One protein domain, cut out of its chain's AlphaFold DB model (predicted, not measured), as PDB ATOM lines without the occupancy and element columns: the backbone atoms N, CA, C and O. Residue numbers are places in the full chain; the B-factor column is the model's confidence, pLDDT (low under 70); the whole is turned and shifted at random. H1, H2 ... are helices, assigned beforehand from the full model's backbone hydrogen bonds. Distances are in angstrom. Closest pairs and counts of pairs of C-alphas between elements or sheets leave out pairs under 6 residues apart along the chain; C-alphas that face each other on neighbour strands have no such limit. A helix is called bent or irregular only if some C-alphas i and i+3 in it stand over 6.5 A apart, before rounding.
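AT A GLANCE: This is residues 66 to 105 of the 117 residues of an uncharacterized protein of Triticum urartu (UniProt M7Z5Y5). A flat model in which a long helix, H1, forms one side, the link of residues 79 to 87 loops out beyond the end of H1 at Ser 78, and the short H2 after it packs on H1's residues 73 to 77. H3 then leads away from H1, and its residues 99 to 105 stick out. The printed part has 40 residues with three named helices, H1, H2 and H3, and no named strand: all helix, only just compact, close to loose, with a radius of gyration of the C-alphas of 10.7 A and spans of 27 by 27 by 11 A.

HOW THE PARTS SIT: H1, residues 66 to 78, touches H2, residues 88 to 92, with its residues 73 to 77 alone; the closest C-alphas, of Ala 76 and Arg 91, are 5.4 A apart. H3, residues 94 to 105, touches H1 with residues 94 to 95 alone, about perpendicular at 87 degrees; the closest C-alphas are those of Leu 72 and Pro 94, 6.5 A. H2 and H3 are close but not clearly touching, Ala 90 and His 97 having the closest C-alphas, 5.5 A. Every O i to N i+4 pair is within hydrogen-bond range in H1 and H2, and 7 of 8 in H3.

IN THESE COORDINATES: H1 runs 18.1 A from C-alpha 66 at (127.646, 187.627, 151.656), H2 spans 6.2 A, and H3 runs 17.9 A to C-alpha 105 at (112.440, 172.556, 135.428). H3 is irregular: C-alphas 102 and 105 are 7.5 A apart.

THE WHOLE: The two C-alphas farthest apart, of Val 66 and Ser 84, are 30.2 A apart. The printed part has no cut; the link H1 to H2 is short, H2 to H3 tight. The pLDDT is under 70 at residues 83 to 87, 90 and 103 to 105.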
ATOM      1  N   VAL A  66     126.230 187.776 152.036       72.75
ATOM      2  CA  VAL A  66     127.646 187.627 151.656       72.75
ATOM      3  C   VAL A  66     128.320 186.534 152.481       72.75
ATOM      4  O   VAL A  66     129.141 185.785 151.964       72.75
ATOM      5  N   HIS A  67     127.962 186.400 153.757       76.12
ATOM      6  CA  HIS A  67     128.517 185.341 154.598       76.12
ATOM      7  C   HIS A  67     128.042 183.949 154.155       76.12
ATOM      8  O   HIS A  67     128.828 183.004 154.107       76.12
ATOM      9  N   ASP A  68     126.768 183.830 153.786       79.50
ATOM     10  CA  ASP A  68     126.198 182.585 153.280       79.50
ATOM     11  C   ASP A  68     126.765 182.254 151.885       79.50
ATOM     12  O   ASP A  68     127.093 181.097 151.620       79.50
ATOM     13  N   TYR A  69     127.038 183.267 151.051       76.62
ATOM     14  CA  TYR A  69     127.787 183.117 149.799       76.62
ATOM     15  C   TYR A  69     129.178 182.530 150.028       76.62
ATOM     16  O   TYR A  69     129.539 181.518 149.432       76.62
ATOM     17  N   VAL A  70     129.958 183.149 150.920       81.31
ATOM     18  CA  VAL A  70     131.323 182.710 151.235       81.31
ATOM     19  C   VAL A  70     131.308 181.286 151.786       81.31
ATOM     20  O   VAL A  70     132.155 180.478 151.413       81.31
ATOM     21  N   ARG A  71     130.314 180.939 152.612       83.88
ATOM     22  CA  ARG A  71     130.137 179.578 153.124       83.88
ATOM     23  C   ARG A  71     129.854 178.572 152.006       83.88
ATOM     24  O   ARG A  71     130.435 177.489 152.018       83.88
ATOM     25  N   LEU A  72     128.988 178.915 151.053       82.69
ATOM     26  CA  LEU A  72     128.679 178.064 149.900       82.69
ATOM     27  C   LEU A  72     129.897 177.873 148.994       82.69
ATOM     28  O   LEU A  72     130.185 176.746 148.597       82.69
ATOM     29  N   VAL A  73     130.650 178.942 148.725       81.75
ATOM     30  CA  VAL A  73     131.906 178.871 147.962       81.75
ATOM     31  C   VAL A  73     132.925 177.993 148.691       81.75
ATOM     32  O   VAL A  73     133.504 177.093 148.087       81.75
ATOM     33  N   ALA A  74     133.110 178.186 149.998       83.75
ATOM     34  CA  ALA A  74     134.027 177.377 150.799       83.75
ATOM     35  C   ALA A  74     133.635 175.890 150.804       83.75
ATOM     36  O   ALA A  74     134.499 175.026 150.670       83.75
ATOM     37  N   ALA A  75     132.339 175.580 150.899       84.50
ATOM     38  CA  ALA A  75     131.833 174.211 150.824       84.50
ATOM     39  C   ALA A  75     132.017 173.588 149.427       84.50
ATOM     40  O   ALA A  75     132.360 172.413 149.321       84.50
ATOM     41  N   ALA A  76     131.835 174.361 148.354       78.81
ATOM     42  CA  ALA A  76     132.080 173.897 146.989       78.81
ATOM     43  C   ALA A  76     133.579 173.667 146.715       78.81
ATOM     44  O   ALA A  76     133.949 172.749 145.982       78.81
ATOM     45  N   CYS A  77     134.445 174.482 147.322       78.12
ATOM     46  CA  CYS A  77     135.896 174.379 147.191       78.12
ATOM     47  C   CYS A  77     136.526 173.309 148.095       78.12
ATOM     48  O   CYS A  77     137.603 172.824 147.757       78.12
ATOM     49  N   SER A  78     135.879 172.916 149.199       81.44
ATOM     50  CA  SER A  78     136.396 171.889 150.119       81.44
ATOM     51  C   SER A  78     136.340 170.473 149.544       81.44
ATOM     52  O   SER A  78     137.111 169.609 149.954       81.44
ATOM     53  N   GLN A  79     135.453 170.230 148.580       77.56
ATOM     54  CA  GLN A  79     135.412 168.972 147.844       77.56
ATOM     55  C   GLN A  79     136.437 169.008 146.699       77.56
ATOM     56  O   GLN A  79     136.531 170.026 146.007       77.56
ATOM     57  N   PRO A  80     137.205 167.936 146.440       71.25
ATOM     58  CA  PRO A  80     138.071 167.861 145.264       71.25
ATOM     59  C   PRO A  80     137.231 167.832 143.977       71.25
ATOM     60  O   PRO A  80     136.155 167.237 143.943       71.25
ATOM     61  N   MET A  81     137.681 168.520 142.922       70.06
ATOM     62  CA  MET A  81     136.957 168.549 141.644       70.06
ATOM     63  C   MET A  81     137.264 167.266 140.861       70.06
ATOM     64  O   MET A  81     138.440 167.004 140.608       70.06
ATOM     65  N   PRO A  82     136.258 166.463 140.465       72.69
ATOM     66  CA  PRO A  82     136.495 165.306 139.610       72.69
ATOM     67  C   PRO A  82     137.139 165.750 138.291       72.69
ATOM     68  O   PRO A  82     136.598 166.641 137.633       72.69
ATOM     69  N   LEU A  83     138.258 165.125 137.894       67.69
ATOM     70  CA  LEU A  83     139.008 165.473 136.671       67.69
ATOM     71  C   LEU A  83     138.164 165.393 135.386       67.69
ATOM     72  O   LEU A  83     138.473 166.062 134.407       67.69
ATOM     73  N   SER A  84     137.094 164.599 135.393       68.00
ATOM     74  CA  SER A  84     136.159 164.443 134.275       68.00
ATOM     75  C   SER A  84     134.973 165.413 134.308       68.00
ATOM     76  O   SER A  84     134.157 165.401 133.392       68.00
ATOM     77  N   SER A  85     134.841 166.246 135.347       65.25
ATOM     78  CA  SER A  85     133.684 167.129 135.525       65.25
ATOM     79  C   SER A  85     134.024 168.586 135.207       65.25
ATOM     80  O   SER A  85     135.019 169.130 135.680       65.25
ATOM     81  N   HIS A  86     133.165 169.272 134.455       68.56
ATOM     82  CA  HIS A  86     133.286 170.713 134.193       68.56
ATOM     83  C   HIS A  86     132.675 171.573 135.312       68.56
ATOM     84  O   HIS A  86     132.203 172.682 135.060       68.56
ATOM     85  N   ALA A  87     132.602 171.065 136.553       67.56
ATOM     86  CA  ALA A  87     131.817 171.628 137.667       67.56
ATOM     87  C   ALA A  87     132.353 172.972 138.223       67.56
ATOM     88  O   ALA A  87     132.044 173.375 139.344       67.56
ATOM     89  N   VAL A  88     133.137 173.689 137.418       72.12
ATOM     90  CA  VAL A  88     133.699 175.014 137.677       72.12
ATOM     91  C   VAL A  88     132.595 176.031 137.967       72.12
ATOM     92  O   VAL A  88     132.710 176.793 138.924       72.12
ATOM     93  N   ALA A  89     131.487 176.002 137.218       70.06
ATOM     94  CA  ALA A  89     130.375 176.939 137.407       70.06
ATOM     95  C   ALA A  89     129.762 176.861 138.820       70.06
ATOM     96  O   ALA A  89     129.445 177.891 139.412       70.06
ATOM     97  N   ALA A  90     129.678 175.660 139.401       69.94
ATOM     98  CA  ALA A  90     129.163 175.455 140.756       69.94
ATOM     99  C   ALA A  90     130.092 176.016 141.851       69.94
ATOM    100  O   ALA A  90     129.631 176.301 142.953       69.94
ATOM    101  N   ARG A  91     131.387 176.193 141.554       73.19
ATOM    102  CA  ARG A  91     132.372 176.800 142.469       73.19
ATOM    103  C   ARG A  91     132.456 178.314 142.315       73.19
ATOM    104  O   ARG A  91     132.617 179.012 143.310       73.19
ATOM    105  N   VAL A  92     132.363 178.808 141.080       73.88
ATOM    106  CA  VAL A  92     132.487 180.240 140.758       73.88
ATOM    107  C   VAL A  92     131.221 181.009 141.133       73.88
ATOM    108  O   VAL A  92     131.319 182.124 141.632       73.88
ATOM    109  N   ALA A  93     130.048 180.410 140.917       74.75
ATOM    110  CA  ALA A  93     128.756 181.040 141.163       74.75
ATOM    111  C   ALA A  93     127.749 180.031 141.761       74.75
ATOM    112  O   ALA A  93     126.793 179.615 141.096       74.75
ATOM    113  N   PRO A  94     127.937 179.609 143.028       72.25
ATOM    114  CA  PRO A  94     127.084 178.603 143.664       72.25
ATOM    115  C   PRO A  94     125.611 179.024 143.782       72.25
ATOM    116  O   PRO A  94     124.734 178.162 143.724       72.25
ATOM    117  N   PHE A  95     125.315 180.327 143.904       71.12
ATOM    118  CA  PHE A  95     123.932 180.824 143.918       71.12
ATOM    119  C   PHE A  95     123.222 180.587 142.589       71.12
ATOM    120  O   PHE A  95     122.152 179.981 142.579       71.12
ATOM    121  N   ASP A  96     123.825 181.000 141.474       70.31
ATOM    122  CA  ASP A  96     123.232 180.831 140.145       70.31
ATOM    123  C   ASP A  96     123.043 179.350 139.824       70.31
ATOM    124  O   ASP A  96     121.974 178.927 139.382       70.31
ATOM    125  N   HIS A  97     124.045 178.530 140.150       73.25
ATOM    126  CA  HIS A  97     123.955 177.085 139.994       73.25
ATOM    127  C   HIS A  97     122.807 176.475 140.824       73.25
ATOM    128  O   HIS A  97     122.070 175.623 140.325       73.25
ATOM    129  N   GLY A  98     122.605 176.932 142.064       72.75
ATOM    130  CA  GLY A  98     121.503 176.496 142.926       72.75
ATOM    131  C   GLY A  98     120.125 176.924 142.415       72.75
ATOM    132  O   GLY A  98     119.195 176.114 142.404       72.75
ATOM    133  N   VAL A  99     119.992 178.164 141.934       72.12
ATOM    134  CA  VAL A  99     118.743 178.688 141.361       72.12
ATOM    135  C   VAL A  99     118.377 177.930 140.086       72.12
ATOM    136  O   VAL A  99     117.234 177.502 139.941       72.12
ATOM    137  N   ILE A 100     119.343 177.683 139.198       71.56
ATOM    138  CA  ILE A 100     119.134 176.907 137.968       71.56
ATOM    139  C   ILE A 100     118.763 175.458 138.302       71.56
ATOM    140  O   ILE A 100     117.849 174.905 137.697       71.56
ATOM    141  N   LYS A 101     119.400 174.841 139.302       72.50
ATOM    142  CA  LYS A 101     119.059 173.479 139.731       72.50
ATOM    143  C   LYS A 101     117.655 173.387 140.347       72.50
ATOM    144  O   LYS A 101     116.961 172.402 140.118       72.50
ATOM    145  N   GLY A 102     117.232 174.394 141.114       72.75
ATOM    146  CA  GLY A 102     115.923 174.420 141.778       72.75
ATOM    147  C   GLY A 102     114.758 174.865 140.887       72.75
ATOM    148  O   GLY A 102     113.638 174.390 141.061       72.75
ATOM    149  N   HIS A 103     115.006 175.751 139.918       65.94
ATOM    150  CA  HIS A 103     113.974 176.368 139.071       65.94
ATOM    151  C   HIS A 103     114.102 176.038 137.576       65.94
ATOM    152  O   HIS A 103     113.210 176.370 136.798       65.94
ATOM    153  N   GLY A 104     115.158 175.340 137.152       60.09
ATOM    154  CA  GLY A 104     115.406 174.992 135.747       60.09
ATOM    155  C   GLY A 104     114.385 174.035 135.128       60.09
ATOM    156  O   GLY A 104     114.379 173.861 133.915       60.09
ATOM    157  N   ASN A 105     113.487 173.449 135.926       57.84
ATOM    158  CA  ASN A 105     112.440 172.556 135.428       57.84
ATOM    159  C   ASN A 105     111.237 173.290 134.797       57.84
ATOM    160  O   ASN A 105     110.340 172.642 134.270       57.84
TER     161      ASN A 105